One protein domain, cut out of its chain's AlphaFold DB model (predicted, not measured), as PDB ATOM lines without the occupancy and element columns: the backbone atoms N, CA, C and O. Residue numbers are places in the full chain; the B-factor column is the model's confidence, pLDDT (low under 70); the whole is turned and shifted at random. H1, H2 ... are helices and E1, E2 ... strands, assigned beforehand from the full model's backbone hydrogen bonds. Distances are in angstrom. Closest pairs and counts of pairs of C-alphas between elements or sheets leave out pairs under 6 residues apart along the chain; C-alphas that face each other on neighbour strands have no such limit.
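This is residues 19 to 135 of the 183 residues of an uncharacterized protein of Crenothrix polyspora (UniProt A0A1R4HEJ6). A small sandwich of two sheets, only partly face to face: the short-stranded sheet E3 E2 E5 E6 covers one end of the longer-stranded sheet E4 E1 E7, and the long helix H2 lies at that end, where residues 127 to 135, of which 127 to 134 belong to H2, stick out free of the body. The other end of the long sheet has the small helix H1 and much of a loose stretch, residues 82 to 98, near it. The printed part has 117 residues, with seven named strands and two named helices in the order E1 E2 E3 E4 H1 E5 E6 E7 H2. The class is mixed, helices and strands; the sheet E3 E2 E5 E6 is antiparallel, and E4 E1 E7 is mixed. The whole is only just loose, close to compact, with a radius of gyration of the C-alphas of 16.3 A and spans of 46 by 39 by 24 A.

E1, residues 22 to 30, begins at C-alpha 22 (5.019, 26.351, 18.846) and is 26.3 A long. E2, residues 35 to 38, and E3, residues 41 to 45, form a hairpin. E4, residues 48 to 53, is 17.0 A long, and H1, residues 56 to 61, is 8.7 A. E5, residues 69 to 72, and E6, residues 78 to 81, form a second hairpin. E7, residues 99 to 107, is 26.2 A long. H2, residues 115 to 134, is 29.1 A long and ends at C-alpha 134 (2.704, 50.927, 40.855).

E1 is the inner strand of the strongly twisted sheet E4 E1 E7. E1 and E7 are parallel at 20 degrees, with N 26 and O 102 2.8 A apart, within hydrogen-bond range. E4 and E1 are antiparallel at 153 degrees, with N 25 and O 50 at 2.8 A. In the other sheet, E3 and E6 are the edge strands. E3 and E2 are antiparallel, with N 36 and O 44 at 2.8 A; E2 and E5 likewise, with N 37 and O 70 at 2.8 A; E5 and E6 likewise, with N 71 and O 79 at 2.8 A. The two sheets form a sandwich, two sheets face to face, their facing parts 8.9 A centre to centre and their strands at 33 degrees. The closest C-alphas of E6 and E7 are those of Ala 79 and Phe 106, 6.7 A apart. Neither H1 nor H2 is on either sheet, and the two helices are apart. In both, every O i to N i+4 pair is within hydrogen-bond range.

The two farthest C-alphas, of Cys 19 and Lys 113, are 47.2 A apart. The printed part has no cut. The link E6 to E7, 17 residues, is long. Mean pLDDT of the printed part is 87.9; residues 87 to 98 are under 70.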
ATOM      1  N   CYS A  19      -0.702  17.787  19.432       77.75
ATOM      2  CA  CYS A  19       0.038  18.942  19.929       77.75
ATOM      3  C   CYS A  19       0.637  19.698  18.735       77.75
ATOM      4  O   CYS A  19       1.477  19.159  18.014       77.75
ATOM      5  N   VAL A  20       0.185  20.934  18.514       84.88
ATOM      6  CA  VAL A  20       0.745  21.807  17.480       84.88
ATOM      7  C   VAL A  20       2.065  22.389  18.005       84.88
ATOM      8  O   VAL A  20       2.067  22.996  19.077       84.88
ATOM      9  N   PRO A  21       3.193  22.215  17.296       86.44
ATOM     10  CA  PRO A  21       4.484  22.726  17.734       86.44
ATOM     11  C   PRO A  21       4.506  24.254  17.657       86.44
ATOM     12  O   PRO A  21       4.164  24.847  16.629       86.44
ATOM     13  N   THR A  22       4.931  24.891  18.749       89.94
ATOM     14  CA  THR A  22       5.019  26.351  18.846       89.94
ATOM     15  C   THR A  22       6.419  26.819  19.234       89.94
ATOM     16  O   THR A  22       7.154  26.152  19.971       89.94
ATOM     17  N   LEU A  23       6.786  27.990  18.720       89.38
ATOM     18  CA  LEU A  23       8.020  28.703  19.020       89.38
ATOM     19  C   LEU A  23       7.684  30.087  19.558       89.38
ATOM     20  O   LEU A  23       7.156  30.920  18.830       89.38
ATOM     21  N   THR A  24       8.057  30.355  20.798       92.31
ATOM     22  CA  THR A  24       8.046  31.699  21.363       92.31
ATOM     23  C   THR A  24       9.386  32.379  21.097       92.31
ATOM     24  O   THR A  24      10.437  31.858  21.459       92.31
ATOM     25  N   VAL A  25       9.367  33.548  20.470       92.56
ATOM     26  CA  VAL A  25      10.537  34.407  20.285       92.56
ATOM     27  C   VAL A  25      10.348  35.658  21.128       92.56
ATOM     28  O   VAL A  25       9.340  36.352  21.004       92.56
ATOM     29  N   ASN A  26      11.315  35.930  21.994       95.00
ATOM     30  CA  ASN A  26      11.409  37.156  22.769       95.00
ATOM     31  C   ASN A  26      12.297  38.128  21.996       95.00
ATOM     32  O   ASN A  26      13.477  37.852  21.794       95.00
ATOM     33  N   TYR A  27      11.709  39.223  21.533       96.38
ATOM     34  CA  TYR A  27      12.387  40.298  20.830       96.38
ATOM     35  C   TYR A  27      12.745  41.405  21.814       96.38
ATOM     36  O   TYR A  27      11.879  42.102  22.343       96.38
ATOM     37  N   ASP A  28      14.040  41.581  22.017       97.06
ATOM     38  CA  ASP A  28      14.658  42.620  22.827       97.06
ATOM     39  C   ASP A  28      15.402  43.611  21.921       97.06
ATOM     40  O   ASP A  28      15.806  43.278  20.807       97.06
ATOM     41  N   SER A  29      15.645  44.836  22.387       97.38
ATOM     42  CA  SER A  29      16.490  45.793  21.659       97.38
ATOM     43  C   SER A  29      17.386  46.612  22.582       97.38
ATOM     44  O   SER A  29      17.118  46.760  23.777       97.38
ATOM     45  N   LYS A  30      18.468  47.155  22.013       97.12
ATOM     46  CA  LYS A  30      19.404  48.066  22.682       97.12
ATOM     47  C   LYS A  30      19.651  49.316  21.826       97.12
ATOM     48  O   LYS A  30      20.327  49.185  20.800       97.12
ATOM     49  N   PRO A  31      19.174  50.513  22.236       96.62
ATOM     50  CA  PRO A  31      18.280  50.819  23.378       96.62
ATOM     51  C   PRO A  31      16.917  50.102  23.327       96.62
ATOM     52  O   PRO A  31      16.505  49.666  22.245       96.62
ATOM     53  N   SER A  32      16.232  49.944  24.465       95.94
ATOM     54  CA  SER A  32      14.866  49.377  24.505       95.94
ATOM     55  C   SER A  32      13.806  50.365  23.990       95.94
ATOM     56  O   SER A  32      14.106  51.536  23.757       95.94
ATOM     57  N   GLY A  33      12.573  49.897  23.757       95.56
ATOM     58  CA  GLY A  33      11.485  50.732  23.234       95.56
ATOM     59  C   GLY A  33      11.520  50.944  21.716       95.56
ATOM     60  O   GLY A  33      10.967  51.923  21.220       95.56
ATOM     61  N   ALA A  34      12.170  50.054  20.962       97.94
ATOM     62  CA  ALA A  34      12.114  50.082  19.503       97.94
ATOM     63  C   ALA A  34      10.781  49.495  19.010       97.94
ATOM     64  O   ALA A  34      10.263  48.545  19.594       97.94
ATOM     65  N   THR A  35      10.232  50.028  17.918       98.25
ATOM     66  CA  THR A  35       9.016  49.480  17.297       98.25
ATOM     67  C   THR A  35       9.364  48.234  16.496       98.25
ATOM     68  O   THR A  35      10.144  48.327  15.548       98.25
ATOM     69  N   LEU A  36       8.789  47.088  16.857       97.62
ATOM     70  CA  LEU A  36       8.900  45.844  16.102       97.62
ATOM     71  C   LEU A  36       7.923  45.860  14.925       97.62
ATOM     72  O   LEU A  36       6.738  46.153  15.084       97.62
ATOM     73  N   TYR A  37       8.429  45.485  13.759       96.88
ATOM     74  CA  TYR A  37       7.657  45.203  12.561       96.88
ATOM     75  C   TYR A  37       7.810  43.727  12.212       96.88
ATOM     76  O   TYR A  37       8.932  43.221  12.176       96.88
ATOM     77  N   VAL A  38       6.696  43.056  11.929       93.12
ATOM     78  CA  VAL A  38       6.644  41.667  11.451       93.12
ATOM     79  C   VAL A  38       5.846  41.662  10.153       93.12
ATOM     80  O   VAL A  38       4.768  42.251  10.099       93.12
ATOM     81  N   ASP A  39       6.407  41.088   9.086       90.75
ATOM     82  CA  ASP A  39       5.817  41.112   7.737       90.75
ATOM     83  C   ASP A  39       5.432  42.535   7.266       90.75
ATOM     84  O   ASP A  39       4.447  42.754   6.562       90.75
ATOM     85  N   GLY A  40       6.207  43.541   7.692       92.06
ATOM     86  CA  GLY A  40       5.970  44.953   7.373       92.06
ATOM     87  C   GLY A  40       4.884  45.654   8.202       92.06
ATOM     88  O   GLY A  40       4.693  46.858   8.023       92.06
ATOM     89  N   VAL A  41       4.215  44.966   9.130       94.75
ATOM     90  CA  VAL A  41       3.181  45.537  10.010       94.75
ATOM     91  C   VAL A  41       3.768  45.851  11.385       94.75
ATOM     92  O   VAL A  41       4.480  45.028  11.955       94.75
ATOM     93  N   ALA A  42       3.478  47.043  11.920       96.50
ATOM     94  CA  ALA A  42       3.886  47.427  13.271       96.50
ATOM     95  C   ALA A  42       3.143  46.577  14.312       96.50
ATOM     96  O   ALA A  42       1.914  46.559  14.339       96.50
ATOM     97  N   ASP A  43       3.900  45.888  15.160       95.38
ATOM     98  CA  ASP A  43       3.388  44.821  16.021       95.38
ATOM     99  C   ASP A  43       3.503  45.147  17.523       95.38
ATOM    100  O   ASP A  43       2.776  44.591  18.345       95.38
ATOM    101  N   GLY A  44       4.389  46.078  17.896       95.81
ATOM    102  CA  GLY A  44       4.543  46.541  19.277       95.81
ATOM    103  C   GLY A  44       5.879  47.232  19.550       95.81
ATOM    104  O   GLY A  44       6.639  47.520  18.628       95.81
ATOM    105  N   LEU A  45       6.158  47.496  20.828       96.50
ATOM    106  CA  LEU A  45       7.450  47.993  21.306       96.50
ATOM    107  C   LEU A  45       8.227  46.861  21.987       96.50
ATOM    108  O   LEU A  45       7.645  46.063  22.717       96.50
ATOM    109  N   THR A  46       9.540  46.810  21.778       96.56
ATOM    110  CA  THR A  46      10.440  45.912  22.513       96.56
ATOM    111  C   THR A  46      10.640  46.393  23.963       96.56
ATOM    112  O   THR A  46      10.751  47.602  24.188       96.56
ATOM    113  N   PRO A  47      10.776  45.489  24.953       96.25
ATOM    114  CA  PRO A  47      10.786  44.029  24.833       96.25
ATOM    115  C   PRO A  47       9.389  43.430  24.610       96.25
ATOM    116  O   PRO A  47       8.427  43.821  25.265       96.25
ATOM    117  N   MET A  48       9.279  42.444  23.714       95.25
ATOM    118  CA  MET A  48       8.012  41.754  23.440       95.25
ATOM    119  C   MET A  48       8.197  40.294  23.034       95.25
ATOM    120  O   MET A  48       9.187  39.932  22.408       95.25
ATOM    121  N   SER A  49       7.207  39.460  23.342       95.38
ATOM    122  CA  SER A  49       7.211  38.031  23.017       95.38
ATOM    123  C   SER A  49       6.163  37.705  21.956       95.38
ATOM    124  O   SER A  49       5.022  38.163  22.039       95.38
ATOM    125  N   LYS A  50       6.528  36.874  20.977       94.06
ATOM    126  CA  LYS A  50       5.628  36.375  19.928       94.06
ATOM    127  C   LYS A  50       5.693  34.868  19.844       94.06
ATOM    128  O   LYS A  50       6.779  34.301  19.851       94.06
ATOM    129  N   THR A  51       4.537  34.230  19.725       92.81
ATOM    130  CA  THR A  51       4.440  32.781  19.552       92.81
ATOM    131  C   THR A  51       4.046  32.463  18.118       92.81
ATOM    132  O   THR A  51       3.027  32.934  17.622       92.81
ATOM    133  N   TYR A  52       4.857  31.638  17.470       90.62
ATOM    134  CA  TYR A  52       4.685  31.186  16.099       90.62
ATOM    135  C   TYR A  52       4.327  29.709  16.077       90.62
ATOM    136  O   TYR A  52       4.910  28.902  16.802       90.62
ATOM    137  N   VAL A  53       3.386  29.348  15.212       90.38
ATOM    138  CA  VAL A  53       3.070  27.952  14.914       90.38
ATOM    139  C   VAL A  53       4.044  27.455  13.854       90.38
ATOM    140  O   VAL A  53       4.173  28.067  12.793       90.38
ATOM    141  N   LEU A  54       4.737  26.353  14.139       87.62
ATOM    142  CA  LEU A  54       5.712  25.781  13.218       87.62
ATOM    143  C   LEU A  54       5.054  24.766  12.285       87.62
ATOM    144  O   LEU A  54       4.317  23.877  12.709       87.62
ATOM    145  N   THR A  55       5.369  24.869  10.999       87.75
ATOM    146  CA  THR A  55       5.003  23.857  10.004       87.75
ATOM    147  C   THR A  55       5.982  22.684  10.038       87.75
ATOM    148  O   THR A  55       7.151  22.828  10.397       87.75
ATOM    149  N   GLU A  56       5.538  21.513   9.579       83.88
ATOM    150  CA  GLU A  56       6.401  20.329   9.465       83.88
ATOM    151  C   GLU A  56       7.635  20.590   8.579       83.88
ATOM    152  O   GLU A  56       8.719  20.072   8.836       83.88
ATOM    153  N   ASN A  57       7.501  21.433   7.547       85.62
ATOM    154  CA  ASN A  57       8.622  21.798   6.684       85.62
ATOM    155  C   ASN A  57       9.677  22.638   7.422       85.62
ATOM    156  O   ASN A  57      10.865  22.357   7.307       85.62
ATOM    157  N   GLN A  58       9.254  23.620   8.224       85.19
ATOM    158  CA  GLN A  58      10.167  24.421   9.050       85.19
ATOM    159  C   GLN A  58      10.890  23.557  10.092       85.19
ATOM    160  O   GLN A  58      12.090  23.714  10.302       85.19
ATOM    161  N   LEU A  59      10.187  22.587  10.687       82.44
ATOM    162  CA  LEU A  59      10.798  21.617  11.598       82.44
ATOM    163  C   LEU A  59      11.839  20.739  10.896       82.44
ATOM    164  O   LEU A  59      12.924  20.541  11.434       82.44
ATOM    165  N   ARG A  60      11.533  20.249   9.685       82.56
ATOM    166  CA  ARG A  60      12.478  19.468   8.868       82.56
ATOM    167  C   ARG A  60      13.709  20.277   8.456       82.56
ATOM    168  O   ARG A  60      14.796  19.718   8.384       82.56
ATOM    169  N   GLN A  61      13.539  21.568   8.174       82.88
ATOM    170  CA  GLN A  61      14.629  22.459   7.765       82.88
ATOM    171  C   GLN A  61      15.518  22.896   8.936       82.88
ATOM    172  O   GLN A  61      16.679  23.233   8.715       82.88
ATOM    173  N   GLY A  62      15.001  22.887  10.168       77.81
ATOM    174  CA  GLY A  62      15.754  23.292  11.358       77.81
ATOM    175  C   GLY A  62      15.993  24.801  11.467       77.81
ATOM    176  O   GLY A  62      16.747  25.241  12.325       77.81
ATOM    177  N   PHE A  63      15.352  25.615  10.632       78.56
ATOM    178  CA  PHE A  63      15.368  27.072  10.737       78.56
ATOM    179  C   PHE A  63      14.002  27.642  10.352       78.56
ATOM    180  O   PHE A  63      13.243  27.028   9.596       78.56
ATOM    181  N   VAL A  64      13.695  28.839  10.854       82.88
ATOM    182  CA  VAL A  64      12.499  29.591  10.462       82.88
ATOM    183  C   VAL A  64      12.948  30.898   9.826       82.88
ATOM    184  O   VAL A  64      13.696  31.683  10.408       82.88
ATOM    185  N   LYS A  65      12.485  31.123   8.597       83.88
ATOM    186  CA  LYS A  65      12.672  32.397   7.907       83.88
ATOM    187  C   LYS A  65      11.601  33.366   8.382       83.88
ATOM    188  O   LYS A  65      10.422  33.145   8.119       83.88
ATOM    189  N   PHE A  66      12.033  34.417   9.059       82.56
ATOM    190  CA  PHE A  66      11.200  35.551   9.427       82.56
ATOM    191  C   PHE A  66      11.486  36.659   8.422       82.56
ATOM    192  O   PHE A  66      12.435  37.420   8.578       82.56
ATOM    193  N   LEU A  67      10.740  36.670   7.321       83.31
ATOM    194  CA  LEU A  67      10.948  37.666   6.277       83.31
ATOM    195  C   LEU A  67      10.389  39.010   6.755       83.31
ATOM    196  O   LEU A  67       9.240  39.097   7.167       83.31
ATOM    197  N   GLY A  68      11.199  40.067   6.699       86.19
ATOM    198  CA  GLY A  68      10.738  41.416   7.025       86.19
ATOM    199  C   GLY A  68      10.552  41.696   8.519       86.19
ATOM    200  O   GLY A  68       9.871  42.666   8.861       86.19
ATOM    201  N   THR A  69      11.144  40.889   9.411       94.38
ATOM    202  CA  THR A  69      11.188  41.219  10.841       94.38
ATOM    203  C   THR A  69      12.281  42.245  11.104       94.38
ATOM    204  O   THR A  69      13.474  41.932  11.086       94.38
ATOM    205  N   LYS A  70      11.878  43.480  11.397       96.56
ATOM    206  CA  LYS A  70      12.796  44.580  11.700       96.56
ATOM    207  C   LYS A  70      12.336  45.374  12.905       96.56
ATOM    208  O   LYS A  70      11.152  45.411  13.219       96.56
ATOM    209  N   VAL A  71      13.266  46.070  13.535       97.69
ATOM    210  CA  VAL A  71      12.959  47.086  14.539       97.69
ATOM    211  C   VAL A  71      13.330  48.464  14.024       97.69
ATOM    212  O   VAL A  71      14.278  48.613  13.250       97.69
ATOM    213  N   VAL A  72      12.583  49.471  14.466       98.19
ATOM    214  CA  VAL A  72      12.855  50.884  14.191       98.19
ATOM    215  C   VAL A  72      12.862  51.649  15.511       98.19
ATOM    216  O   VAL A  72      11.898  51.578  16.274       98.19
ATOM    217  N   TRP A  73      13.950  52.359  15.801       98.38
ATOM    218  CA  TRP A  73      14.067  53.216  16.983       98.38
ATOM    219  C   TRP A  73      13.458  54.605  16.738       98.38
ATOM    220  O   TRP A  73      13.191  54.985  15.599       98.38
ATOM    221  N   ALA A  74      13.264  55.384  17.805       97.50
ATOM    222  CA  ALA A  74      12.672  56.725  17.744       97.50
ATOM    223  C   ALA A  74      13.451  57.705  16.842       97.50
ATOM    224  O   ALA A  74      12.856  58.587  16.229       97.50
ATOM    225  N   SER A  75      14.767  57.531  16.715       97.50
ATOM    226  CA  SER A  75      15.633  58.284  15.800       97.50
ATOM    227  C   SER A  75      15.443  57.933  14.321       97.50
ATOM    228  O   SER A  75      16.005  58.608  13.462       97.50
ATOM    229  N   GLY A  76      14.703  56.867  14.008       97.44
ATOM    230  CA  GLY A  76      14.587  56.309  12.661       97.44
ATOM    231  C   GLY A  76      15.662  55.275  12.314       97.44
ATOM    232  O   GLY A  76      15.584  54.671  11.244       97.44
ATOM    233  N   ALA A  77      16.626  55.016  13.209       97.88
ATOM    234  CA  ALA A  77      17.552  53.898  13.045       97.88
ATOM    235  C   ALA A  77      16.770  52.583  12.917       97.88
ATOM    236  O   ALA A  77      15.734  52.415  13.562       97.88
ATOM    237  N   SER A  78      17.272  51.630  12.134       97.75
ATOM    238  CA  SER A  78      16.616  50.332  11.960       97.75
ATOM    239  C   SER A  78      17.604  49.176  11.895       97.75
ATOM    240  O   SER A  78      18.722  49.339  11.411       97.75
ATOM    241  N   ALA A  79      17.166  48.001  12.342       96.94
ATOM    242  CA  ALA A  79      17.887  46.737  12.212       96.94
ATOM    243  C   ALA A  79      16.906  45.632  11.804       96.94
ATOM    244  O   ALA A  79      15.767  45.629  12.263       96.94
ATOM    245  N   GLU A  80      17.336  44.706  10.950       95.81
ATOM    246  CA  GLU A  80      16.495  43.650  10.377       95.81
ATOM    247  C   GLU A  80      17.149  42.278  10.560       95.81
ATOM    248  O   GLU A  80      18.374  42.152  10.490       95.81
ATOM    249  N   ILE A  81      16.321  41.259  10.791       90.38
ATOM    250  CA  ILE A  81      16.726  39.851  10.802       90.38
ATOM    251  C   ILE A  81      16.291  39.228   9.482       90.38
ATOM    252  O   ILE A  81      15.145  39.394   9.072       90.38
ATOM    253  N   GLN A  82      17.178  38.478   8.835       81.75
ATOM    254  CA  GLN A  82      16.826  37.718   7.632       81.75
ATOM    255  C   GLN A  82      16.344  36.303   7.981       81.75
ATOM    256  O   GLN A  82      15.426  35.767   7.355       81.75
ATOM    257  N   ASP A  83      16.951  35.693   8.996       80.38
ATOM    258  CA  ASP A  83      16.685  34.331   9.425       80.38
ATOM    259  C   ASP A  83      16.942  34.138  10.925       80.38
ATOM    260  O   ASP A  83      17.876  34.686  11.508       80.38
ATOM    261  N   ILE A  84      16.094  33.327  11.564       76.25
ATOM    262  CA  ILE A  84      16.351  32.817  12.910       76.25
ATOM    263  C   ILE A  84      16.574  31.317  12.766       76.25
ATOM    264  O   ILE A  84      15.656  30.538  12.482       76.25
ATOM    265  N   SER A  85      17.828  30.910  12.937       75.31
ATOM    266  CA  SER A  85      18.170  29.497  13.025       75.31
ATOM    267  C   SER A  85      17.554  28.928  14.297       75.31
ATOM    268  O   SER A  85      17.733  29.487  15.382       75.31
ATOM    269  N   LEU A  86      16.812  27.824  14.181       72.44
ATOM    270  CA  LEU A  86      16.395  27.109  15.373       72.44
ATOM    271  C   LEU A  86      17.645  26.392  15.870       72.44
ATOM    272  O   LEU A  86      18.118  25.478  15.200       72.44
ATOM    273  N   ASP A  87      18.212  26.865  16.984       62.97
ATOM    274  CA  ASP A  87      19.483  26.373  17.522       62.97
ATOM    275  C   ASP A  87      19.601  24.844  17.353       62.97
ATOM    276  O   ASP A  87      18.681  24.089  17.696       62.97
ATOM    277  N   GLY A  88      20.715  24.397  16.756       52.09
ATOM    278  CA  GLY A  88      20.902  23.095  16.093       52.09
ATOM    279  C   GLY A  88      20.711  21.853  16.973       52.09
ATOM    280  O   GLY A  88      20.838  20.723  16.498       52.09
ATOM    281  N   LYS A  89      20.331  22.039  18.239       51.53
ATOM    282  CA  LYS A  89      19.808  21.009  19.145       51.53
ATOM    283  C   LYS A  89      18.504  20.368  18.658       51.53
ATOM    284  O   LYS A  89      18.121  19.328  19.187       51.53
ATOM    285  N   LEU A  90      17.839  20.935  17.651       52.56
ATOM    286  CA  LEU A  90      16.637  20.351  17.044       52.56
ATOM    287  C   LEU A  90      16.925  19.361  15.907       52.56
ATOM    288  O   LEU A  90      16.033  18.595  15.551       52.56
ATOM    289  N   SER A  91      18.161  19.295  15.395       47.50
ATOM    290  CA  SER A  91      18.536  18.415  14.270       47.50
ATOM    291  C   SER A  91      18.324  16.916  14.543       47.50
ATOM    292  O   SER A  91      18.054  16.161  13.616       47.50
ATOM    293  N   ASN A  92      18.333  16.500  15.816       49.31
ATOM    294  CA  ASN A  92      18.007  15.130  16.244       49.31
ATOM    295  C   ASN A  92      16.714  15.054  17.085       49.31
ATOM    296  O   ASN A  92      16.349  13.989  17.582       49.31
ATOM    297  N   VAL A  93      16.023  16.187  17.269       45.50
ATOM    298  CA  VAL A  93      14.859  16.371  18.160       45.50
ATOM    299  C   VAL A  93      13.733  17.092  17.406       45.50
ATOM    300  O   VAL A  93      12.978  17.878  17.971       45.50
ATOM    301  N   ALA A  94      13.555  16.796  16.118       46.44
ATOM    302  CA  ALA A  94      12.460  17.328  15.297       46.44
ATOM    303  C   ALA A  94      11.050  16.877  15.760       46.44
ATOM    304  O   ALA A  94      10.061  17.137  15.085       46.44
ATOM    305  N   VAL A  95      10.933  16.200  16.910       51.75
ATOM    306  CA  VAL A  95       9.701  15.537  17.367       51.75
ATOM    307  C   VAL A  95       9.200  16.051  18.729       51.75
ATOM    308  O   VAL A  95       8.126  15.646  19.157       51.75
ATOM    309  N   ARG A  96       9.922  16.929  19.452       56.84
ATOM    310  CA  ARG A  96       9.550  17.241  20.858       56.84
ATOM    311  C   ARG A  96       9.566  18.701  21.306       56.84
ATOM    312  O   ARG A  96       9.421  18.935  22.504       56.84
ATOM    313  N   CYS A  97       9.697  19.687  20.421       61.31
ATOM    314  CA  CYS A  97       9.526  21.069  20.874       61.31
ATOM    315  C   CYS A  97       8.055  21.489  20.871       61.31
ATOM    316  O   CYS A  97       7.587  22.164  19.961       61.31
ATOM    317  N   SER A  98       7.313  21.062  21.895       66.62
ATOM    318  CA  SER A  98       5.945  21.541  22.123       66.62
ATOM    319  C   SER A  98       5.928  23.028  22.509       66.62
ATOM    320  O   SER A  98       4.996  23.732  22.142       66.62
ATOM    321  N   HIS A  99       6.985  23.509  23.182       72.00
ATOM    322  CA  HIS A  99       7.144  24.900  23.625       72.00
ATOM    323  C   HIS A  99       8.613  25.342  23.546       72.00
ATOM    324  O   HIS A  99       9.337  25.341  24.544       72.00
ATOM    325  N   CYS A 100       9.080  25.690  22.348       82.25
ATOM    326  CA  CYS A 100      10.407  26.284  22.180       82.25
ATOM    327  C   CYS A 100      10.371  27.758  22.594       82.25
ATOM    328  O   CYS A 100       9.407  28.450  22.288       82.25
ATOM    329  N   SER A 101      11.428  28.252  23.241       88.06
ATOM    330  CA  SER A 101      11.602  29.679  23.524       88.06
ATOM    331  C   SER A 101      12.988  30.127  23.080       88.06
ATOM    332  O   SER A 101      13.973  29.441  23.356       88.06
ATOM    333  N   GLN A 102      13.065  31.254  22.382       88.62
ATOM    334  CA  GLN A 102      14.313  31.873  21.947       88.62
ATOM    335  C   GLN A 102      14.321  33.349  22.313       88.62
ATOM    336  O   GLN A 102      13.271  33.984  22.381       88.62
ATOM    337  N   ASN A 103      15.507  33.896  22.555       91.94
ATOM    338  CA  ASN A 103      15.697  35.325  22.756       91.94
ATOM    339  C   ASN A 103      16.518  35.881  21.591       91.94
ATOM    340  O   ASN A 103      17.552  35.311  21.235       91.94
ATOM    341  N   TYR A 104      16.042  36.978  21.015       93.00
ATOM    342  CA  TYR A 104      16.741  37.737  20.001       93.00
ATOM    343  C   TYR A 104      16.886  39.194  20.439       93.00
ATOM    344  O   TYR A 104      15.893  39.866  20.712       93.00
ATOM    345  N   ILE A 105      18.123  39.698  20.433       95.81
ATOM    346  CA  ILE A 105      18.437  41.080  20.807       95.81
ATOM    347  C   ILE A 105      18.870  41.862  19.567       95.81
ATOM    348  O   ILE A 105      19.904  41.571  18.965       95.81
ATOM    349  N   PHE A 106      18.118  42.906  19.234       96.81
ATOM    350  CA  PHE A 106      18.495  43.873  18.214       96.81
ATOM    351  C   PHE A 106      19.480  44.905  18.760       96.81
ATOM    352  O   PHE A 106      19.231  45.551  19.781       96.81
ATOM    353  N   TYR A 107      20.565  45.122  18.023       97.12
ATOM    354  CA  TYR A 107      21.519  46.186  18.308       97.12
ATOM    355  C   TYR A 107      21.314  47.339  17.344       97.12
ATOM    356  O   TYR A 107      21.309  47.160  16.125       97.12
ATOM    357  N   ARG A 108      21.176  48.536  17.904       97.12
ATOM    358  CA  ARG A 108      21.141  49.762  17.123       97.12
ATOM    359  C   ARG A 108      22.457  49.945  16.346       97.12
ATOM    360  O   ARG A 108      23.523  49.862  16.965       97.12
ATOM    361  N   PRO A 109      22.414  50.260  15.037       97.56
ATOM    362  CA  PRO A 109      23.606  50.606  14.265       97.56
ATOM    363  C   PRO A 109      24.368  51.785  14.886       97.56
ATOM    364  O   PRO A 109      23.766  52.774  15.324       97.56
ATOM    365  N   LYS A 110      25.702  51.692  14.930       95.38
ATOM    366  CA  LYS A 110      26.560  52.714  15.561       95.38
ATOM    367  C   LYS A 110      26.709  53.958  14.690       95.38
ATOM    368  O   LYS A 110      26.952  55.042  15.205       95.38
ATOM    369  N   GLU A 111      26.547  53.797  13.384       95.88
ATOM    370  CA  GLU A 111      26.727  54.829  12.367       95.88
ATOM    371  C   GLU A 111      25.532  55.793  12.303       95.88
ATOM    372  O   GLU A 111      25.648  56.896  11.766       95.88
ATOM    373  N   HIS A 112      24.379  55.401  12.857       95.12
ATOM    374  CA  HIS A 112      23.181  56.231  12.839       95.12
ATOM    375  C   HIS A 112      23.288  57.373  13.855       95.12
ATOM    376  O   HIS A 112      23.564  57.152  15.040       95.12
ATOM    377  N   LYS A 113      23.007  58.600  13.408       95.62
ATOM    378  CA  LYS A 113      22.978  59.798  14.262       95.62
ATOM    379  C   LYS A 113      21.849  59.714  15.297       95.62
ATOM    380  O   LYS A 113      21.010  58.820  15.229       95.62
ATOM    381  N   ASP A 114      21.859  60.617  16.273       95.12
ATOM    382  CA  ASP A 114      20.760  60.820  17.232       95.12
ATOM    383  C   ASP A 114      20.514  59.681  18.237       95.12
ATOM    384  O   ASP A 114      19.383  59.414  18.635       95.12
ATOM    385  N   LEU A 115      21.589  59.048  18.729       95.81
ATOM    386  CA  LEU A 115      21.507  58.068  19.827       95.81
ATOM    387  C   LEU A 115      20.805  58.640  21.072       95.81
ATOM    388  O   LEU A 115      20.092  57.922  21.765       95.81
ATOM    389  N   ALA A 116      20.979  59.939  21.340       96.19
ATOM    390  CA  ALA A 116      20.346  60.615  22.469       96.19
ATOM    391  C   ALA A 116      18.809  60.556  22.414       96.19
ATOM    392  O   ALA A 116      18.175  60.415  23.458       96.19
ATOM    393  N   THR A 117      18.221  60.614  21.214       97.12
ATOM    394  CA  THR A 117      16.769  60.498  21.012       97.12
ATOM    395  C   THR A 117      16.270  59.114  21.417       97.12
ATOM    396  O   THR A 117      15.259  59.000  22.105       97.12
ATOM    397  N   ASP A 118      17.013  58.064  21.066       96.31
ATOM    398  CA  ASP A 118      16.640  56.683  21.389       96.31
ATOM    399  C   ASP A 118      16.757  56.401  22.885       96.31
ATOM    400  O   ASP A 118      15.862  55.801  23.474       96.31
ATOM    401  N   THR A 119      17.815  56.902  23.526       95.56
ATOM    402  CA  THR A 119      17.980  56.802  24.983       95.56
ATOM    403  C   THR A 119      16.892  57.579  25.732       95.56
ATOM    404  O   THR A 119      16.416  57.135  26.778       95.56
ATOM    405  N   ALA A 120      16.470  58.739  25.217       96.00
ATOM    406  CA  ALA A 120      15.375  59.508  25.805       96.00
ATOM    407  C   ALA A 120      14.031  58.769  25.688       96.00
ATOM    408  O   ALA A 120      13.273  58.737  26.659       96.00
ATOM    409  N   ALA A 121      13.765  58.142  24.538       94.75
ATOM    410  CA  ALA A 121      12.580  57.313  24.329       94.75
ATOM    411  C   ALA A 121      12.575  56.078  25.249       94.75
ATOM    412  O   ALA A 121      11.566  55.810  25.901       94.75
ATOM    413  N   GLU A 122      13.712  55.386  25.388       95.75
ATOM    414  CA  GLU A 122      13.896  54.285  26.348       95.75
ATOM    415  C   GLU A 122      13.581  54.732  27.783       95.75
ATOM    416  O   GLU A 122      12.836  54.067  28.505       95.75
ATOM    417  N   LEU A 123      14.103  55.889  28.206       96.06
ATOM    418  CA  LEU A 123      13.850  56.418  29.545       96.06
ATOM    419  C   LEU A 123      12.363  56.721  29.774       96.06
ATOM    420  O   LEU A 123      11.842  56.438  30.853       96.06
ATOM    421  N   GLN A 124      11.679  57.302  28.787       94.25
ATOM    422  CA  GLN A 124      10.239  57.559  28.865       94.25
ATOM    423  C   GLN A 124       9.434  56.258  28.943       94.25
ATOM    424  O   GLN A 124       8.548  56.143  29.789       94.25
ATOM    425  N   HIS A 125       9.776  55.267  28.120       91.06
ATOM    426  CA  HIS A 125       9.137  53.954  28.135       91.06
ATOM    427  C   HIS A 125       9.292  53.260  29.495       91.06
ATOM    428  O   HIS A 125       8.310  52.803  30.079       91.06
ATOM    429  N   ASN A 126      10.503  53.259  30.056       92.56
ATOM    430  CA  ASN A 126      10.764  52.656  31.361       92.56
ATOM    431  C   ASN A 126       9.990  53.348  32.491       92.56
ATOM    432  O   ASN A 126       9.429  52.666  33.346       92.56
ATOM    433  N   LYS A 127       9.888  54.685  32.470       95.38
ATOM    434  CA  LYS A 127       9.062  55.434  33.434       95.38
ATOM    435  C   LYS A 127       7.593  55.019  33.368       95.38
ATOM    436  O   LYS A 127       6.994  54.762  34.407       95.38
ATOM    437  N   PHE A 128       7.041  54.894  32.161       92.50
ATOM    438  CA  PHE A 128       5.667  54.434  31.972       92.50
ATOM    439  C   PHE A 128       5.450  53.026  32.551       92.50
ATOM    440  O   PHE A 128       4.505  52.800  33.304       92.50
ATOM    441  N   LEU A 129       6.360  52.084  32.281       90.12
ATOM    442  CA  LEU A 129       6.272  50.729  32.838       90.12
ATOM    443  C   LEU A 129       6.366  50.704  34.371       90.12
ATOM    444  O   LEU A 129       5.727  49.876  35.024       90.12
ATOM    445  N   GLU A 130       7.170  51.584  34.965       94.19
ATOM    446  CA  GLU A 130       7.244  51.734  36.420       94.19
ATOM    447  C   GLU A 130       5.952  52.303  37.015       94.19
ATOM    448  O   GLU A 130       5.543  51.874  38.095       94.19
ATOM    449  N   GLU A 131       5.305  53.244  36.329       95.31
ATOM    450  CA  GLU A 131       4.011  53.799  36.734       95.31
ATOM    451  C   GLU A 131       2.901  52.747  36.664       95.31
ATOM    452  O   GLU A 131       2.173  52.574  37.640       95.31
ATOM    453  N   GLU A 132       2.820  51.980  35.571       91.69
ATOM    454  CA  GLU A 132       1.867  50.868  35.437       91.69
ATOM    455  C   GLU A 132       2.052  49.828  36.548       91.69
ATOM    456  O   GLU A 132       1.080  49.379  37.151       91.69
ATOM    457  N   ARG A 133       3.300  49.493  36.895       92.50
ATOM    458  CA  ARG A 133       3.600  48.531  37.970       92.50
ATOM    459  C   ARG A 133       3.163  49.015  39.355       92.50
ATOM    460  O   ARG A 133       2.913  48.196  40.234       92.50
ATOM    461  N   LYS A 134       3.122  50.331  39.577       95.06
ATOM    462  CA  LYS A 134       2.704  50.927  40.855       95.06
ATOM    463  C   LYS A 134       1.189  50.992  41.011       95.06
ATOM    464  O   LYS A 134       0.733  51.229  42.130       95.06
ATOM    465  N   LYS A 135       0.413  50.812  39.936       92.25
ATOM    466  CA  LYS A 135      -1.045  50.819  40.039       92.25
ATOM    467  C   LYS A 135      -1.480  49.672  40.955       92.25
ATOM    468  O   LYS A 135      -1.062  48.532  40.734       92.25
TER     469      LYS A 135